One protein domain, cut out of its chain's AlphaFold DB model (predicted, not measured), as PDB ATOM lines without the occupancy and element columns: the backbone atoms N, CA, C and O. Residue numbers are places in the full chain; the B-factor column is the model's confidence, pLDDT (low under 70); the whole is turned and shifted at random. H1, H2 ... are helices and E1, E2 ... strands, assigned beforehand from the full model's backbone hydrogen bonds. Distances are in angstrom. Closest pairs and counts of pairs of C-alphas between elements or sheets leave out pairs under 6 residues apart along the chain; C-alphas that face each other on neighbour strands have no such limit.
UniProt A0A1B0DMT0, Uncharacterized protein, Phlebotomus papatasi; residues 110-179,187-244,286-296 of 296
ATOM      1  N   SER A 110      86.135 118.990  30.424       86.56
ATOM      2  CA  SER A 110      85.540 119.699  29.267       86.56
ATOM      3  C   SER A 110      86.266 119.453  27.942       86.56
ATOM      4  O   SER A 110      85.660 119.028  26.959       86.56
ATOM      5  N   ALA A 111      87.570 119.735  27.915       88.25
ATOM      6  CA  ALA A 111      88.399 119.767  26.715       88.25
ATOM      7  C   ALA A 111      89.745 119.102  27.009       88.25
ATOM      8  O   ALA A 111      90.421 119.501  27.955       88.25
ATOM      9  N   HIS A 112      90.129 118.100  26.223       86.62
ATOM     10  CA  HIS A 112      91.335 117.303  26.453       86.62
ATOM     11  C   HIS A 112      92.269 117.402  25.245       86.62
ATOM     12  O   HIS A 112      91.844 117.132  24.126       86.62
ATOM     13  N   ILE A 113      93.529 117.782  25.458       89.62
ATOM     14  CA  ILE A 113      94.564 117.708  24.421       89.62
ATOM     15  C   ILE A 113      95.113 116.282  24.412       89.62
ATOM     16  O   ILE A 113      95.619 115.822  25.432       89.62
ATOM     17  N   THR A 114      94.994 115.579  23.287       87.44
ATOM     18  CA  THR A 114      95.416 114.170  23.173       87.44
ATOM     19  C   THR A 114      96.776 113.983  22.518       87.44
ATOM     20  O   THR A 114      97.399 112.945  22.717       87.44
ATOM     21  N   ASN A 115      97.211 114.948  21.710       87.88
ATOM     22  CA  ASN A 115      98.452 114.886  20.946       87.88
ATOM     23  C   ASN A 115      98.893 116.304  20.541       87.88
ATOM     24  O   ASN A 115      98.060 117.214  20.450       87.88
ATOM     25  N   TRP A 116     100.191 116.485  20.298       91.69
ATOM     26  CA  TRP A 116     100.768 117.724  19.784       91.69
ATOM     27  C   TRP A 116     101.962 117.444  18.868       91.69
ATOM     28  O   TRP A 116     102.731 116.523  19.114       91.69
ATOM     29  N   ASP A 117     102.138 118.272  17.840       88.38
ATOM     30  CA  ASP A 117     103.320 118.267  16.970       88.38
ATOM     31  C   ASP A 117     103.822 119.716  16.782       88.38
ATOM     32  O   ASP A 117     103.015 120.644  16.651       88.38
ATOM     33  N   VAL A 118     105.141 119.933  16.720       90.06
ATOM     34  CA  VAL A 118     105.735 121.244  16.396       90.06
ATOM     35  C   VAL A 118     106.066 121.342  14.904       90.06
ATOM     36  O   VAL A 118     106.836 120.547  14.370       90.06
ATOM     37  N   LEU A 119     105.529 122.361  14.225       89.75
ATOM     38  CA  LEU A 119     105.826 122.668  12.822       89.75
ATOM     39  C   LEU A 119     106.552 124.017  12.673       89.75
ATOM     40  O   LEU A 119     106.243 124.964  13.401       89.75
ATOM     41  N   PRO A 120     107.482 124.163  11.712       88.81
ATOM     42  CA  PRO A 120     108.111 125.449  11.424       88.81
ATOM     43  C   PRO A 120     107.085 126.469  10.902       88.81
ATOM     44  O   PRO A 120     106.197 126.128  10.122       88.81
ATOM     45  N   ALA A 121     107.235 127.730  11.312       89.88
ATOM     46  CA  ALA A 121     106.473 128.857  10.779       89.88
ATOM     47  C   ALA A 121     107.268 129.605   9.693       89.88
ATOM     48  O   ALA A 121     108.485 129.456   9.579       89.88
ATOM     49  N   GLU A 122     106.583 130.451   8.919       88.06
ATOM     50  CA  GLU A 122     107.217 131.355   7.943       88.06
ATOM     51  C   GLU A 122     108.073 132.441   8.623       88.06
ATOM     52  O   GLU A 122     109.058 132.914   8.057       88.06
ATOM     53  N   ILE A 123     107.705 132.827   9.850       88.94
ATOM     54  CA  ILE A 123     108.411 133.817  10.666       88.94
ATOM     55  C   ILE A 123     109.490 133.095  11.498       88.94
ATOM     56  O   ILE A 123     109.136 132.245  12.316       88.94
ATOM     57  N   PRO A 124     110.791 133.435  11.371       85.50
ATOM     58  CA  PRO A 124     111.869 132.715  12.061       85.50
ATOM     59  C   PRO A 124     111.826 132.763  13.593       85.50
ATOM     60  O   PRO A 124     112.405 131.888  14.233       85.50
ATOM     61  N   SER A 125     111.170 133.764  14.193       88.81
ATOM     62  CA  SER A 125     110.968 133.824  15.647       88.81
ATOM     63  C   SER A 125     109.848 132.905  16.136       88.81
ATOM     64  O   SER A 125     109.778 132.657  17.331       88.81
ATOM     65  N   GLN A 126     109.021 132.355  15.244       92.69
ATOM     66  CA  GLN A 126     107.835 131.577  15.592       92.69
ATOM     67  C   GLN A 126     107.958 130.095  15.207       92.69
ATOM     68  O   GLN A 126     108.861 129.654  14.480       92.69
ATOM     69  N   PHE A 127     107.000 129.324  15.706       93.12
ATOM     70  CA  PHE A 127     106.626 127.999  15.229       93.12
ATOM     71  C   PHE A 127     105.109 127.812  15.392       93.12
ATOM     72  O   PHE A 127     104.443 128.591  16.079       93.12
ATOM     73  N   TYR A 128     104.547 126.789  14.752       95.00
ATOM     74  CA  TYR A 128     103.172 126.365  14.989       95.00
ATOM     75  C   TYR A 128     103.168 125.158  15.921       95.00
ATOM     76  O   TYR A 128     103.641 124.084  15.550       95.00
ATOM     77  N   LEU A 129     102.602 125.327  17.112       94.88
ATOM     78  CA  LEU A 129     102.226 124.217  17.973       94.88
ATOM     79  C   LEU A 129     100.872 123.691  17.497       94.88
ATOM     80  O   LEU A 129      99.852 124.370  17.620       94.88
ATOM     81  N   VAL A 130     100.859 122.500  16.908       95.12
ATOM     82  CA  VAL A 130      99.640 121.897  16.373       95.12
ATOM     83  C   VAL A 130      99.058 120.957  17.416       95.12
ATOM     84  O   VAL A 130      99.688 119.961  17.744       95.12
ATOM     85  N   LEU A 131      97.873 121.276  17.937       95.12
ATOM     86  CA  LEU A 131      97.222 120.545  19.027       95.12
ATOM     87  C   LEU A 131      96.008 119.764  18.521       95.12
ATOM     88  O   LEU A 131      95.143 120.342  17.861       95.12
ATOM     89  N   ASP A 132      95.903 118.496  18.909       93.44
ATOM     90  CA  ASP A 132      94.685 117.698  18.756       93.44
ATOM     91  C   ASP A 132      93.829 117.850  20.026       93.44
ATOM     92  O   ASP A 132      94.173 117.326  21.088       93.44
ATOM     93  N   VAL A 133      92.723 118.599  19.929       94.06
ATOM     94  CA  VAL A 133      91.829 118.938  21.050       94.06
ATOM     95  C   VAL A 133      90.502 118.195  20.916       94.06
ATOM     96  O   VAL A 133      89.783 118.358  19.932       94.06
ATOM     97  N   VAL A 134      90.147 117.411  21.932       92.94
ATOM     98  CA  VAL A 134      88.892 116.655  22.030       92.94
ATOM     99  C   VAL A 134      87.891 117.399  22.908       92.94
ATOM    100  O   VAL A 134      88.172 117.685  24.075       92.94
ATOM    101  N   ASN A 135      86.692 117.649  22.384       93.44
ATOM    102  CA  ASN A 135      85.538 118.053  23.178       93.44
ATOM    103  C   ASN A 135      84.973 116.821  23.894       93.44
ATOM    104  O   ASN A 135      84.256 116.019  23.302       93.44
ATOM    105  N   VAL A 136      85.262 116.658  25.183       90.62
ATOM    106  CA  VAL A 136      84.776 115.500  25.951       90.62
ATOM    107  C   VAL A 136      83.389 115.727  26.569       90.62
ATOM    108  O   VAL A 136      82.885 114.851  27.277       90.62
ATOM    109  N   THR A 137      82.715 116.842  26.272       90.88
ATOM    110  CA  THR A 137      81.350 117.123  26.753       90.88
ATOM    111  C   THR A 137      80.259 116.508  25.865       90.88
ATOM    112  O   THR A 137      80.535 115.849  24.865       90.88
ATOM    113  N   GLY A 138      78.994 116.650  26.276       92.12
ATOM    114  CA  GLY A 138      77.816 116.234  25.500       92.12
ATOM    115  C   GLY A 138      77.170 117.360  24.685       92.12
ATOM    116  O   GLY A 138      76.025 117.207  24.273       92.12
ATOM    117  N   GLN A 139      77.848 118.497  24.517       92.94
ATOM    118  CA  GLN A 139      77.358 119.689  23.819       92.94
ATOM    119  C   GLN A 139      78.432 120.202  22.856       92.94
ATOM    120  O   GLN A 139      79.598 119.835  22.982       92.94
ATOM    121  N   GLU A 140      78.059 121.052  21.903       96.62
ATOM    122  CA  GLU A 140      79.033 121.760  21.069       96.62
ATOM    123  C   GLU A 140      79.891 122.706  21.920       96.62
ATOM    124  O   GLU A 140      79.401 123.373  22.837       96.62
ATOM    125  N   MET A 141      81.178 122.786  21.595       96.06
ATOM    126  CA  MET A 141      82.148 123.622  22.291       96.06
ATOM    127  C   MET A 141      82.774 124.613  21.313       96.06
ATOM    128  O   MET A 141      83.448 124.212  20.368       96.06
ATOM    129  N   ALA A 142      82.597 125.908  21.566       97.00
ATOM    130  CA  ALA A 142      83.387 126.939  20.905       97.00
ATOM    131  C   ALA A 142      84.761 127.026  21.588       97.00
ATOM    132  O   ALA A 142      84.830 127.134  22.814       97.00
ATOM    133  N   LEU A 143      85.836 126.978  20.805       96.62
ATOM    134  CA  LEU A 143      87.227 127.044  21.244       96.62
ATOM    135  C   LEU A 143      87.924 128.222  20.555       96.62
ATOM    136  O   LEU A 143      88.172 128.198  19.349       96.62
ATOM    137  N   GLN A 144      88.267 129.241  21.337       96.62
ATOM    138  CA  GLN A 144      89.153 130.331  20.948       96.62
ATOM    139  C   GLN A 144      90.598 129.938  21.278       96.62
ATOM    140  O   GLN A 144      90.895 129.597  22.420       96.62
ATOM    141  N   TYR A 145      91.485 129.982  20.282       94.56
ATOM    142  CA  TYR A 145      92.895 129.579  20.424       94.56
ATOM    143  C   TYR A 145      93.902 130.631  19.936       94.56
ATOM    144  O   TYR A 145      95.103 130.479  20.133       94.56
ATOM    145  N   THR A 146      93.418 131.709  19.315       92.31
ATOM    146  CA  THR A 146      94.105 133.006  19.258       92.31
ATOM    147  C   THR A 146      93.054 134.103  19.435       92.31
ATOM    148  O   THR A 146      91.856 133.838  19.320       92.31
ATOM    149  N   GLU A 147      93.471 135.351  19.659       90.75
ATOM    150  CA  GLU A 147      92.559 136.501  19.774       90.75
ATOM    151  C   GLU A 147      91.494 136.553  18.657       90.75
ATOM    152  O   GLU A 147      90.320 136.789  18.937       90.75
ATOM    153  N   GLN A 148      91.885 136.280  17.405       91.56
ATOM    154  CA  GLN A 148      91.025 136.362  16.216       91.56
ATOM    155  C   GLN A 148      90.511 135.000  15.709       91.56
ATOM    156  O   GLN A 148      89.737 134.975  14.751       91.56
ATOM    157  N   LYS A 149      90.936 133.866  16.290       94.44
ATOM    158  CA  LYS A 149      90.581 132.521  15.803       94.44
ATOM    159  C   LYS A 149      89.737 131.750  16.814       94.44
ATOM    160  O   LYS A 149      90.185 131.443  17.918       94.44
ATOM    161  N   ASN A 150      88.533 131.388  16.379       95.25
ATOM    162  CA  ASN A 150      87.574 130.555  17.095       95.25
ATOM    163  C   ASN A 150      87.073 129.443  16.154       95.25
ATOM    164  O   ASN A 150      86.876 129.695  14.963       95.25
ATOM    165  N   ILE A 151      86.896 128.231  16.674       96.88
ATOM    166  CA  ILE A 151      86.255 127.100  15.990       96.88
ATOM    167  C   ILE A 151      85.183 126.479  16.888       96.88
ATOM    168  O   ILE A 151      85.297 126.521  18.109       96.88
ATOM    169  N   VAL A 152      84.175 125.844  16.291       97.69
ATOM    170  CA  VAL A 152      83.222 124.994  17.019       97.69
ATOM    171  C   VAL A 152      83.622 123.532  16.830       97.69
ATOM    172  O   VAL A 152      83.920 123.116  15.712       97.69
ATOM    173  N   ILE A 153      83.642 122.774  17.925       97.44
ATOM    174  CA  ILE A 153      83.902 121.333  17.964       97.44
ATOM    175  C   ILE A 153      82.611 120.649  18.428       97.44
ATOM    176  O   ILE A 153      82.086 120.980  19.497       97.44
ATOM    177  N   GLU A 154      82.091 119.709  17.638       97.50
ATOM    178  CA  GLU A 154      80.857 118.984  17.966       97.50
ATOM    179  C   GLU A 154      81.041 118.102  19.218       97.50
ATOM    180  O   GLU A 154      82.155 117.878  19.709       97.50
ATOM    181  N   ALA A 155      79.936 117.644  19.808       95.25
ATOM    182  CA  ALA A 155      79.977 116.853  21.036       95.25
ATOM    183  C   ALA A 155      80.736 115.532  20.822       95.25
ATOM    184  O   ALA A 155      80.400 114.767  19.921       95.25
ATOM    185  N   LYS A 156      81.709 115.226  21.692       93.50
ATOM    186  CA  LYS A 156      82.583 114.033  21.613       93.50
ATOM    187  C   LYS A 156      83.541 113.989  20.412       93.50
ATOM    188  O   LYS A 156      84.237 112.986  20.261       93.50
ATOM    189  N   GLU A 157      83.627 115.046  19.606       96.19
ATOM    190  CA  GLU A 157      84.559 115.118  18.475       96.19
ATOM    191  C   GLU A 157      85.928 115.706  18.852       96.19
ATOM    192  O   GLU A 157      86.118 116.302  19.917       96.19
ATOM    193  N   SER A 158      86.897 115.535  17.951       94.06
ATOM    194  CA  SER A 158      88.225 116.138  18.025       94.06
ATOM    195  C   SER A 158      88.463 117.118  16.878       94.06
ATOM    196  O   SER A 158      87.928 116.968  15.781       94.06
ATOM    197  N   CYS A 159      89.289 118.132  17.124       95.88
ATOM    198  CA  CYS A 159      89.744 119.064  16.102       95.88
ATOM    199  C   CYS A 159      91.239 119.352  16.262       95.88
ATOM    200  O   CYS A 159      91.745 119.444  17.381       95.88
ATOM    201  N   ARG A 160      91.932 119.521  15.134       96.06
ATOM    202  CA  ARG A 160      93.367 119.801  15.074       96.06
ATOM    203  C   ARG A 160      93.603 121.279  14.769       96.06
ATOM    204  O   ARG A 160      93.234 121.748  13.693       96.06
ATOM    205  N   ILE A 161      94.218 122.013  15.697       96.00
ATOM    206  CA  ILE A 161      94.421 123.469  15.600       96.00
ATOM    207  C   ILE A 161      95.908 123.857  15.564       96.00
ATOM    208  O   ILE A 161      96.668 123.412  16.419       96.00
ATOM    209  N   PRO A 162      96.352 124.713  14.623       95.56
ATOM    210  CA  PRO A 162      97.690 125.297  14.645       95.56
ATOM    211  C   PRO A 162      97.699 126.598  15.463       95.56
ATOM    212  O   PRO A 162      97.159 127.626  15.034       95.56
ATOM    213  N   VAL A 163      98.345 126.564  16.627       95.50
ATOM    214  CA  VAL A 163      98.568 127.727  17.495       95.50
ATOM    215  C   VAL A 163      99.946 128.324  17.174       95.50
ATOM    216  O   VAL A 163     100.943 127.613  17.290       95.50
ATOM    217  N   PRO A 164     100.052 129.590  16.729       94.81
ATOM    218  CA  PRO A 164     101.345 130.254  16.581       94.81
ATOM    219  C   PRO A 164     101.933 130.564  17.963       94.81
ATOM    220  O   PRO A 164     101.232 131.093  18.823       94.81
ATOM    221  N   VAL A 165     103.212 130.247  18.163       94.69
ATOM    222  CA  VAL A 165     103.945 130.464  19.419       94.69
ATOM    223  C   VAL A 165     105.309 131.076  19.085       94.69
ATOM    224  O   VAL A 165     105.961 130.645  18.130       94.69
ATOM    225  N   GLU A 166     105.746 132.090  19.835       94.44
ATOM    226  CA  GLU A 166     107.118 132.599  19.723       94.44
ATOM    227  C   GLU A 166     108.096 131.606  20.360       94.44
ATOM    228  O   GLU A 166     107.809 130.937  21.352       94.44
ATOM    229  N   ARG A 167     109.295 131.525  19.795       92.44
ATOM    230  CA  ARG A 167     110.380 130.698  20.314       92.44
ATOM    231  C   ARG A 167     110.850 131.207  21.671       92.44
ATOM    232  O   ARG A 167     110.870 132.409  21.933       92.44
ATOM    233  N   CYS A 168     111.306 130.284  22.512       90.12
ATOM    234  CA  CYS A 168     111.895 130.603  23.801       90.12
ATOM    235  C   CYS A 168     113.191 131.420  23.606       90.12
ATOM    236  O   CYS A 168     114.125 130.907  22.975       90.12
ATOM    237  N   PRO A 169     113.273 132.660  24.137       88.81
ATOM    238  CA  PRO A 169     114.457 133.501  24.021       88.81
ATOM    239  C   PRO A 169     115.676 132.871  24.681       88.81
ATOM    240  O   PRO A 169     115.579 132.245  25.742       88.81
ATOM    241  N   LEU A 170     116.839 133.082  24.069       84.44
ATOM    242  CA  LEU A 170     118.094 132.469  24.492       84.44
ATOM    243  C   LEU A 170     118.485 132.874  25.919       84.44
ATOM    244  O   LEU A 170     119.009 132.060  26.675       84.44
ATOM    245  N   GLU A 171     118.165 134.105  26.310       85.81
ATOM    246  CA  GLU A 171     118.441 134.667  27.629       85.81
ATOM    247  C   GLU A 171     117.676 133.917  28.726       85.81
ATOM    248  O   GLU A 171     118.212 133.714  29.813       85.81
ATOM    249  N   LYS A 172     116.446 133.450  28.444       83.88
ATOM    250  CA  LYS A 172     115.667 132.628  29.388       83.88
ATOM    251  C   LYS A 172     116.285 131.243  29.574       83.88
ATOM    252  O   LYS A 172     116.251 130.715  30.680       83.88
ATOM    253  N   ILE A 173     116.828 130.666  28.500       83.62
ATOM    254  CA  ILE A 173     117.478 129.349  28.525       83.62
ATOM    255  C   ILE A 173     118.798 129.448  29.301       83.62
ATOM    256  O   ILE A 173     119.009 128.703  30.250       83.62
ATOM    257  N   GLN A 174     119.650 130.422  28.961       80.44
ATOM    258  CA  GLN A 174     120.940 130.641  29.623       80.44
ATOM    259  C   GLN A 174     120.795 131.010  31.105       80.44
ATOM    260  O   GLN A 174     121.535 130.488  31.928       80.44
ATOM    261  N   ALA A 175     119.829 131.861  31.471       78.62
ATOM    262  CA  ALA A 175     119.596 132.231  32.870       78.62
ATOM    263  C   ALA A 175     119.039 131.082  33.734       78.62
ATOM    264  O   ALA A 175     119.070 131.179  34.961       78.62
ATOM    265  N   GLY A 176     118.499 130.029  33.112       70.00
ATOM    266  CA  GLY A 176     118.014 128.837  33.805       70.00
ATOM    267  C   GLY A 176     119.064 127.738  33.989       70.00
ATOM    268  O   GLY A 176     118.824 126.836  34.786       70.00
ATOM    269  N   LEU A 177     120.202 127.818  33.293       73.50
ATOM    270  CA  LEU A 177     121.295 126.845  33.369       73.50
ATOM    271  C   LEU A 177     122.377 127.292  34.374       73.50
ATOM    272  O   LEU A 177     122.642 128.490  34.509       73.50
ATOM    273  N   PRO A 178     123.041 126.356  35.079       63.72
ATOM    274  CA  PRO A 178     124.190 126.682  35.916       63.72
ATOM    275  C   PRO A 178     125.391 127.133  35.067       63.72
ATOM    276  O   PRO A 178     125.704 126.560  34.026       63.72
ATOM    277  N   ASN A 179     126.101 128.165  35.533       57.88
ATOM    278  CA  ASN A 179     127.314 128.681  34.885       57.88
ATOM    279  C   ASN A 179     128.528 127.762  35.142       57.88
ATOM    280  O   ASN A 179     129.448 128.130  35.875       57.88
ATOM    281  N   GLY A 187     122.250 114.897  31.156       66.00
ATOM    282  CA  GLY A 187     120.793 114.681  31.058       66.00
ATOM    283  C   GLY A 187     119.982 115.718  31.852       66.00
ATOM    284  O   GLY A 187     118.979 116.227  31.369       66.00
ATOM    285  N   HIS A 188     120.517 116.139  33.000       72.06
ATOM    286  CA  HIS A 188     119.930 117.159  33.868       72.06
ATOM    287  C   HIS A 188     119.821 118.555  33.216       72.06
ATOM    288  O   HIS A 188     118.934 119.326  33.576       72.06
ATOM    289  N   GLU A 189     120.683 118.896  32.250       75.88
ATOM    290  CA  GLU A 189     120.546 120.137  31.471       75.88
ATOM    291  C   GLU A 189     119.409 120.038  30.448       75.88
ATOM    292  O   GLU A 189     118.675 121.006  30.259       75.88
ATOM    293  N   VAL A 190     119.218 118.870  29.822       78.12
ATOM    294  CA  VAL A 190     118.107 118.639  28.880       78.12
ATOM    295  C   VAL A 190     116.770 118.782  29.607       78.12
ATOM    296  O   VAL A 190     115.915 119.536  29.145       78.12
ATOM    297  N   ASP A 191     116.637 118.166  30.785       82.25
ATOM    298  CA  ASP A 191     115.443 118.264  31.635       82.25
ATOM    299  C   ASP A 191     115.143 119.721  32.049       82.25
ATOM    300  O   ASP A 191     113.986 120.139  32.136       82.25
ATOM    301  N   GLN A 192     116.180 120.531  32.300       84.56
ATOM    302  CA  GLN A 192     116.023 121.957  32.609       84.56
ATOM    303  C   GLN A 192     115.579 122.763  31.388       84.56
ATOM    304  O   GLN A 192     114.649 123.565  31.497       84.56
ATOM    305  N   ILE A 193     116.192 122.541  30.222       85.19
ATOM    306  CA  ILE A 193     115.808 123.209  28.971       85.19
ATOM    307  C   ILE A 193     114.365 122.840  28.602       85.19
ATOM    308  O   ILE A 193     113.591 123.729  28.241       85.19
ATOM    309  N   GLU A 194     113.959 121.578  28.773       86.00
ATOM    310  CA  GLU A 194     112.569 121.145  28.617       86.00
ATOM    311  C   GLU A 194     111.642 121.893  29.586       86.00
ATOM    312  O   GLU A 194     110.654 122.490  29.154       86.00
ATOM    313  N   LYS A 195     111.969 121.939  30.885       86.81
ATOM    314  CA  LYS A 195     111.175 122.640  31.916       86.81
ATOM    315  C   LYS A 195     111.082 124.159  31.672       86.81
ATOM    316  O   LYS A 195     110.091 124.781  32.063       86.81
ATOM    317  N   ILE A 196     112.064 124.768  31.001       89.56
ATOM    318  CA  ILE A 196     112.035 126.177  30.570       89.56
ATOM    319  C   ILE A 196     111.153 126.353  29.325       89.56
ATOM    320  O   ILE A 196     110.306 127.249  29.301       89.56
ATOM    321  N   CYS A 197     111.319 125.505  28.305       89.38
ATOM    322  CA  CYS A 197     110.583 125.609  27.042       89.38
ATOM    323  C   CYS A 197     109.097 125.261  27.212       89.38
ATOM    324  O   CYS A 197     108.244 126.028  26.773       89.38
ATOM    325  N   SER A 198     108.769 124.180  27.922       89.44
ATOM    326  CA  SER A 198     107.387 123.785  28.246       89.44
ATOM    327  C   SER A 198     106.635 124.883  29.004       89.44
ATOM    328  O   SER A 198     105.505 125.216  28.646       89.44
ATOM    329  N   ARG A 199     107.277 125.524  29.994       90.75
ATOM    330  CA  ARG A 199     106.716 126.690  30.696       90.75
ATOM    331  C   ARG A 199     106.516 127.875  29.755       90.75
ATOM    332  O   ARG A 199     105.432 128.443  29.740       90.75
ATOM    333  N   HIS A 200     107.521 128.217  28.946       92.25
ATOM    334  CA  HIS A 200     107.415 129.309  27.975       92.25
ATOM    335  C   HIS A 200     106.236 129.107  27.006       92.25
ATOM    336  O   HIS A 200     105.502 130.055  26.740       92.25
ATOM    337  N   ILE A 201     106.038 127.883  26.511       91.69
ATOM    338  CA  ILE A 201     104.907 127.524  25.646       91.69
ATOM    339  C   ILE A 201     103.581 127.658  26.403       91.69
ATOM    340  O   ILE A 201     102.652 128.292  25.904       91.69
ATOM    341  N   ALA A 202     103.492 127.108  27.617       90.88
ATOM    342  CA  ALA A 202     102.280 127.177  28.431       90.88
ATOM    343  C   ALA A 202     101.886 128.614  28.819       90.88
ATOM    344  O   ALA A 202     100.697 128.897  28.934       90.88
ATOM    345  N   ASP A 203     102.858 129.519  28.970       92.25
ATOM    346  CA  ASP A 203     102.625 130.941  29.248       92.25
ATOM    347  C   ASP A 203     102.136 131.730  28.011       92.25
ATOM    348  O   ASP A 203     101.560 132.806  28.168       92.25
ATOM    349  N   GLN A 204     102.360 131.230  26.784       92.12
ATOM    350  CA  GLN A 204     101.925 131.889  25.539       92.12
ATOM    351  C   GLN A 204     100.612 131.355  24.956       92.12
ATOM    352  O   GLN A 204      99.967 132.050  24.171       92.12
ATOM    353  N   VAL A 205     100.212 130.131  25.303       92.06
ATOM    354  CA  VAL A 205      99.055 129.466  24.692       92.06
ATOM    355  C   VAL A 205      97.793 129.649  25.545       92.06
ATOM    356  O   VAL A 205      97.621 129.017  26.585       92.06
ATOM    357  N   ASP A 206      96.879 130.498  25.067       92.62
ATOM    358  CA  ASP A 206      95.602 130.842  25.714       92.62
ATOM    359  C   ASP A 206      94.422 130.163  24.990       92.62
ATOM    360  O   ASP A 206      93.900 130.668  23.992       92.62
ATOM    361  N   LEU A 207      94.020 128.980  25.470       93.75
ATOM    362  CA  LEU A 207      92.946 128.165  24.884       93.75
ATOM    363  C   LEU A 207      91.649 128.322  25.680       93.75
ATOM    364  O   LEU A 207      91.436 127.643  26.687       93.75
ATOM    365  N   ARG A 208      90.751 129.199  25.238       94.56
ATOM    366  CA  ARG A 208      89.488 129.480  25.936       94.56
ATOM    367  C   ARG A 208      88.346 128.713  25.300       94.56
ATOM    368  O   ARG A 208      88.094 128.851  24.108       94.56
ATOM    369  N   TRP A 209      87.624 127.939  26.099       94.69
ATOM    370  CA  TRP A 209      86.469 127.170  25.648       94.69
ATOM    371  C   TRP A 209      85.170 127.666  26.284       94.69
ATOM    372  O   TRP A 209      85.162 128.172  27.408       94.69
ATOM    373  N   SER A 210      84.054 127.482  25.581       95.00
ATOM    374  CA  SER A 210      82.698 127.719  26.089       95.00
ATOM    375  C   SER A 210      81.697 126.759  25.455       95.00
ATOM    376  O   SER A 210      81.741 126.549  24.243       95.00
ATOM    377  N   LEU A 211      80.782 126.205  26.253       94.62
ATOM    378  CA  LEU A 211      79.737 125.308  25.754       94.62
ATOM    379  C   LEU A 211      78.579 126.116  25.175       94.62
ATOM    380  O   LEU A 211      77.998 126.968  25.857       94.62
ATOM    381  N   VAL A 212      78.256 125.845  23.912       93.25
ATOM    382  CA  VAL A 212      77.260 126.585  23.134       93.25
ATOM    383  C   VAL A 212      75.887 126.478  23.806       93.25
ATOM    384  O   VAL A 212      75.447 125.402  24.201       93.25
ATOM    385  N   GLY A 213      75.205 127.617  23.956       90.44
ATOM    386  CA  GLY A 213      73.897 127.690  24.616       90.44
ATOM    387  C   GLY A 213      73.937 127.679  26.149       90.44
ATOM    388  O   GLY A 213      72.879 127.603  26.772       90.44
ATOM    389  N   THR A 214      75.117 127.780  26.774       90.88
ATOM    390  CA  THR A 214      75.265 127.883  28.237       90.88
ATOM    391  C   THR A 214      76.214 129.019  28.635       90.88
ATOM    392  O   THR A 214      76.938 129.561  27.804       90.88
ATOM    393  N   GLU A 215      76.267 129.348  29.929       89.00
ATOM    394  CA  GLU A 215      77.291 130.250  30.487       89.00
ATOM    395  C   GLU A 215      78.601 129.518  30.863       89.00
ATOM    396  O   GLU A 215      79.554 130.141  31.341       89.00
ATOM    397  N   THR A 216      78.668 128.199  30.644       89.44
ATOM    398  CA  THR A 216      79.805 127.346  31.020       89.44
ATOM    399  C   THR A 216      80.996 127.614  30.110       89.44
ATOM    400  O   THR A 216      80.925 127.410  28.896       89.44
ATOM    401  N   LYS A 217      82.111 128.037  30.703       92.56
ATOM    402  CA  LYS A 217      83.348 128.384  29.999       92.56
ATOM    403  C   LYS A 217      84.572 128.152  30.874       92.56
ATOM    404  O   LYS A 217      84.464 128.130  32.099       92.56
ATOM    405  N   GLY A 218      85.738 128.056  30.249       90.25
ATOM    406  CA  GLY A 218      87.002 127.900  30.953       90.25
ATOM    407  C   GLY A 218      88.223 128.082  30.059       90.25
ATOM    408  O   GLY A 218      88.124 128.429  28.885       90.25
ATOM    409  N   LEU A 219      89.382 127.838  30.658       90.19
ATOM    410  CA  LEU A 219      90.686 127.752  30.013       90.19
ATOM    411  C   LEU A 219      91.077 126.269  29.886       90.19
ATOM    412  O   LEU A 219      90.727 125.460  30.750       90.19
ATOM    413  N   ALA A 220      91.791 125.906  28.827       86.38
ATOM    414  CA  ALA A 220      92.577 124.682  28.742       86.38
ATOM    415  C   ALA A 220      94.060 125.068  28.826       86.38
ATOM    416  O   ALA A 220      94.511 125.986  28.146       86.38
ATOM    417  N   SER A 221      94.800 124.403  29.708       84.25
ATOM    418  CA  SER A 221      96.184 124.749  30.048       84.25
ATOM    419  C   SER A 221      97.166 123.733  29.465       84.25
ATOM    420  O   SER A 221      96.923 122.533  29.572       84.25
ATOM    421  N   LEU A 222      98.301 124.204  28.933       87.44
ATOM    422  CA  LEU A 222      99.427 123.356  28.509       87.44
ATOM    423  C   LEU A 222     100.484 123.129  29.610       87.44
ATOM    424  O   LEU A 222     101.578 122.643  29.329       87.44
ATOM    425  N   LYS A 223     100.204 123.495  30.869       83.38
ATOM    426  CA  LYS A 223     101.113 123.209  31.994       83.38
ATOM    427  C   LYS A 223     101.446 121.711  32.042       83.38
ATOM    428  O   LYS A 223     100.558 120.867  32.001       83.38
ATOM    429  N   GLY A 224     102.734 121.391  32.150       74.56
ATOM    430  CA  GLY A 224     103.208 120.005  32.152       74.56
ATOM    431  C   GLY A 224     103.258 119.335  30.774       74.56
ATOM    432  O   GLY A 224     103.410 118.121  30.726       74.56
ATOM    433  N   ILE A 225     103.148 120.082  29.666       80.06
ATOM    434  CA  ILE A 225     103.475 119.556  28.332       80.06
ATOM    435  C   ILE A 225     104.917 119.025  28.300       80.06
ATOM    436  O   ILE A 225     105.859 119.750  28.617       80.06
ATOM    437  N   THR A 226     105.073 117.763  27.904       81.81
ATOM    438  CA  THR A 226     106.372 117.117  27.655       81.81
ATOM    439  C   THR A 226     106.807 117.407  26.218       81.81
ATOM    440  O   THR A 226     105.994 117.314  25.296       81.81
ATOM    441  N   LEU A 227     108.072 117.757  25.999       79.31
ATOM    442  CA  LEU A 227     108.604 118.093  24.675       79.31
ATOM    443  C   LEU A 227     109.697 117.101  24.283       79.31
ATOM    444  O   LEU A 227     110.621 116.854  25.054       79.31
ATOM    445  N   SER A 228     109.642 116.560  23.063       78.81
ATOM    446  CA  SER A 228     110.765 115.764  22.566       78.81
ATOM    447  C   SER A 228     111.988 116.662  22.305       78.81
ATOM    448  O   SER A 228     111.835 117.866  22.070       78.81
ATOM    449  N   PRO A 229     113.215 116.109  22.248       77.50
ATOM    450  CA  PRO A 229     114.405 116.875  21.868       77.50
ATOM    451  C   PRO A 229     114.262 117.649  20.545       77.50
ATOM    452  O   PRO A 229     114.801 118.746  20.412       77.50
ATOM    453  N   ALA A 230     113.494 117.116  19.587       76.62
ATOM    454  CA  ALA A 230     113.203 117.788  18.321       76.62
ATOM    455  C   ALA A 230     112.259 118.992  18.503       76.62
ATOM    456  O   ALA A 230     112.491 120.049  17.918       76.62
ATOM    457  N   ASP A 231     111.237 118.870  19.358       79.81
ATOM    458  CA  ASP A 231     110.327 119.973  19.695       79.81
ATOM    459  C   ASP A 231     111.059 121.085  20.455       79.81
ATOM    460  O   ASP A 231     110.839 122.268  20.196       79.81
ATOM    461  N   ILE A 232     111.983 120.725  21.352       77.38
ATOM    462  CA  ILE A 232     112.859 121.670  22.061       77.38
ATOM    463  C   ILE A 232     113.741 122.427  21.057       77.38
ATOM    464  O   ILE A 232     113.783 123.657  21.071       77.38
ATOM    465  N   GLN A 233     114.392 121.726  20.123       76.75
ATOM    466  CA  GLN A 233     115.220 122.360  19.091       76.75
ATOM    467  C   GLN A 233     114.409 123.287  18.159       76.75
ATOM    468  O   GLN A 233     114.927 124.311  17.695       76.75
ATOM    469  N   CYS A 234     113.141 122.954  17.899       73.19
ATOM    470  CA  CYS A 234     112.217 123.764  17.103       73.19
ATOM    471  C   CYS A 234     111.569 124.922  17.880       73.19
ATOM    472  O   CYS A 234     111.175 125.904  17.251       73.19
ATOM    473  N   SER A 235     111.474 124.841  19.208       71.81
ATOM    474  CA  SER A 235     110.903 125.889  20.065       71.81
ATOM    475  C   SER A 235     111.951 126.829  20.662       71.81
ATOM    476  O   SER A 235     111.603 127.942  21.044       71.81
ATOM    477  N   ALA A 236     113.233 126.462  20.696       72.62
ATOM    478  CA  ALA A 236     114.315 127.359  21.094       72.62
ATOM    479  C   ALA A 236     114.671 128.383  19.997       72.62
ATOM    480  O   ALA A 236     114.624 128.104  18.790       72.62
ATOM    481  N   GLN A 237     115.076 129.585  20.415       64.50
ATOM    482  CA  GLN A 237     115.666 130.583  19.528       64.50
ATOM    483  C   GLN A 237     117.157 130.270  19.302       64.50
ATOM    484  O   GLN A 237     117.915 130.097  20.251       64.50
ATOM    485  N   ASN A 238     117.580 130.226  18.031       57.75
ATOM    486  CA  ASN A 238     118.934 129.869  17.576       57.75
ATOM    487  C   ASN A 238     119.368 128.408  17.863       57.75
ATOM    488  O   ASN A 238     120.275 128.135  18.651       57.75
ATOM    489  N   SER A 239     118.754 127.460  17.144       53.19
ATOM    490  CA  SER A 239     118.932 126.003  17.289       53.19
ATOM    491  C   SER A 239     120.376 125.475  17.200       53.19
ATOM    492  O   SER A 239     120.611 124.339  17.596       53.19
ATOM    493  N   GLN A 240     121.357 126.251  16.716       47.56
ATOM    494  CA  GLN A 240     122.766 125.824  16.710       47.56
ATOM    495  C   GLN A 240     123.365 125.709  18.122       47.56
ATOM    496  O   GLN A 240     124.271 124.903  18.326       47.56
ATOM    497  N   MET A 241     122.860 126.471  19.104       43.22
ATOM    498  CA  MET A 241     123.342 126.386  20.491       43.22
ATOM    499  C   MET A 241     122.710 125.215  21.264       43.22
ATOM    500  O   MET A 241     123.328 124.682  22.180       43.22
ATOM    501  N   VAL A 242     121.506 124.781  20.876       50.47
ATOM    502  CA  VAL A 242     120.757 123.682  21.514       50.47
ATOM    503  C   VAL A 242     120.947 122.394  20.706       50.47
ATOM    504  O   VAL A 242     120.020 121.862  20.098       50.47
ATOM    505  N   SER A 243     122.190 121.909  20.662       49.22
ATOM    506  CA  SER A 243     122.544 120.645  20.004       49.22
ATOM    507  C   SER A 243     122.348 119.466  20.966       49.22
ATOM    508  O   SER A 243     123.283 119.057  21.654       49.22
ATOM    509  N   ILE A 244     121.129 118.918  21.032       51.12
ATOM    510  CA  ILE A 244     120.821 117.745  21.870       51.12
ATOM    511  C   ILE A 244     121.246 116.467  21.129       51.12
ATOM    512  O   ILE A 244     120.510 115.929  20.303       51.12
ATOM    513  N   PHE A 286      80.607 120.477  38.915       39.09
ATOM    514  CA  PHE A 286      81.502 121.494  38.397       39.09
ATOM    515  C   PHE A 286      82.211 120.926  37.170       39.09
ATOM    516  O   PHE A 286      82.798 119.845  37.219       39.09
ATOM    517  N   THR A 287      82.164 121.665  36.066       46.25
ATOM    518  CA  THR A 287      82.938 121.348  34.862       46.25
ATOM    519  C   THR A 287      84.141 122.294  34.847       46.25
ATOM    520  O   THR A 287      84.051 123.379  34.263       46.25
ATOM    521  N   PRO A 288      85.223 121.988  35.594       38.38
ATOM    522  CA  PRO A 288      86.357 122.890  35.721       38.38
ATOM    523  C   PRO A 288      87.004 123.194  34.361       38.38
ATOM    524  O   PRO A 288      87.009 122.338  33.471       38.38
ATOM    525  N   PRO A 289      87.653 124.365  34.209       40.81
ATOM    526  CA  PRO A 289      88.746 124.479  33.249       40.81
ATOM    527  C   PRO A 289      89.745 123.347  33.521       40.81
ATOM    528  O   PRO A 289      90.184 123.186  34.662       40.81
ATOM    529  N   ILE A 290      90.075 122.528  32.513       39.62
ATOM    530  CA  ILE A 290      91.055 121.461  32.726       39.62
ATOM    531  C   ILE A 290      92.437 122.103  32.841       39.62
ATOM    532  O   ILE A 290      93.100 122.396  31.845       39.62
ATOM    533  N   GLU A 291      92.891 122.267  34.078       39.00
ATOM    534  CA  GLU A 291      94.315 122.217  34.362       39.00
ATOM    535  C   GLU A 291      94.768 120.765  34.190       39.00
ATOM    536  O   GLU A 291      94.474 119.887  35.010       39.00
ATOM    537  N   VAL A 292      95.442 120.512  33.067       32.94
ATOM    538  CA  VAL A 292      96.358 119.383  32.962       32.94
ATOM    539  C   VAL A 292      97.519 119.724  33.890       32.94
ATOM    540  O   VAL A 292      98.152 120.770  33.752       32.94
ATOM    541  N   THR A 293      97.737 118.864  34.877       28.09
ATOM    542  CA  THR A 293      98.854 118.962  35.810       28.09
ATOM    543  C   THR A 293      99.501 117.593  35.826       28.09
ATOM    544  O   THR A 293      98.945 116.656  36.399       28.09
ATOM    545  N   VAL A 294     100.649 117.471  35.162       24.67
ATOM    546  CA  VAL A 294     101.500 116.290  35.313       24.67
ATOM    547  C   VAL A 294     102.055 116.312  36.733       24.67
ATOM    548  O   VAL A 294     102.634 117.308  37.168       24.67
ATOM    549  N   VAL A 295     101.813 115.228  37.462       23.00
ATOM    550  CA  VAL A 295     102.395 114.958  38.776       23.00
ATOM    551  C   VAL A 295     103.464 113.892  38.546       23.00
ATOM    552  O   VAL A 295     103.129 112.832  38.016       23.00
ATOM    553  N   GLU A 296     104.721 114.217  38.876       25.17
ATOM    554  CA  GLU A 296     105.842 113.259  38.970       25.17
ATOM    555  C   GLU A 296     105.586 112.235  40.099       25.17
ATOM    556  O   GLU A 296     105.097 112.655  41.177       25.17
TER     557      GLU A 296
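AT A GLANCE: This is residues 110 to 179, 187 to 244 and 286 to 296 of the 296 residues of an uncharacterized protein of Phlebotomus papatasi (UniProt A0A1B0DMT0). Two strongly twisted sheets, one of long strands and one of short strands, lie partly face to face as a small sandwich, with their strands running nearly alike. The long sheet, E1 E2 E5, reaches beyond the short one, E4 E3 E6 E7, to a group of three helices: H3 crosses it near that end, the last residues of the long helix H2 pack on E5, and H1 sits against H2 farther out. The printed part has 139 residues, with seven named strands and three named helices in the order E1 E2 E3 E4 E5 H1 H2 E6 E7 H3; both sheets are antiparallel and the class is mixed. The whole is compact, with a radius of gyration of the C-alphas of 16.2 A, and spans 54 by 36 by 20 A, only just flat.

IN THESE COORDINATES: Find C-alpha 111 at (88.399, 119.767, 26.715); here E1 begins, residues 111 to 120, 25.6 A long, and it bends by 66 degrees at residue 114. E2, residues 126 to 135, runs back over 27.2 A to C-alpha 135 at (85.538, 118.053, 23.178). Next come E3, residues 141 to 146, 15.5 A, and E4, residues 149 to 153, 13.2 A. E5, residues 158 to 166, covers 25.1 A. H1 takes residues 170 to 176, 10.0 A. After a cut, H2 runs through residues 187 to 204, 26.1 A. E6, residues 207 to 211, is 13.5 A long, and E7, residues 217 to 220, is 10.0 A. H3, residues 229 to 235, 9.8 A, ends at C-alpha 235, (110.903, 125.889, 20.065).

HOW THE PARTS SIT: Start with the sheet E1 E2 E5, where E2 is the inner strand. E1 and E2 form a hairpin at 157 degrees; look for N 119 and O 128, 2.9 A apart. E2 and E5 are antiparallel at 154 degrees, with N 129 and O 163 at 2.8 A. The other sheet runs E4 E3 E6 E7. In it, E3 and E4 are a hairpin, with N 143 and O 151 at 2.8 A; E3 and E6 are antiparallel, with N 144 and O 208 at 2.8 A; E6 and E7 are a hairpin, with N 209 and O 218 at 2.9 A. The two sheets form a sandwich, two sheets face to face, their facing parts 10.2 A centre to centre and their best planes 12 degrees apart. Between them, the closest C-alphas of E3 and E5, those of Tyr 145 and Val 163, are 6.6 A apart. H2 and H3 make two layers with the sheet E1 E2 E5, helices on one face of it. H3 has a height of 9.2 A over the sheet and only just lies over E1 alone, with 5 of its C-alphas falling on E1 and 2 on E2; it runs across the strands, at 67 degrees to E1 on the local plane. H2 is on this sheet through residues 200 to 204, and the closest C-alphas of H2 and E5, those of Gln 204 and Val 165, are 6.6 A apart. With residues 193 to 197 alone H2 touches H3, the same way at a tilt of 38 degrees, only just steep; the closest C-alphas, of Glu 194 and Ile 232, are 6.6 A apart. With residues 192 to 197 alone H2 touches H1, opposite ways at a steep tilt of 60 degrees; the closest C-alphas, of Ile 193 and Ile 173, are 6.4 A apart. H1 is on neither sheet, and H1 and H3 are apart. Every O i to N i+4 pair is within hydrogen-bond range in H1 and H3, and 13 of 14 in H2.

THE WHOLE: The two C-alphas farthest apart, those of Asn 179 and Gly 213, are 54.4 A apart. Residues 180 to 186 are not printed, with 15.9 A between C-alphas 179 and 187; residues 245 to 285 are not printed, with 42.8 A between C-alphas 244 and 286. Of the links printed whole, E7 to H3 is short and the others are tight. The model's mean pLDDT over the printed part is 81.9, and it is under 70 at residues 178 to 179, 187, 237 to 244 and 286 to 296.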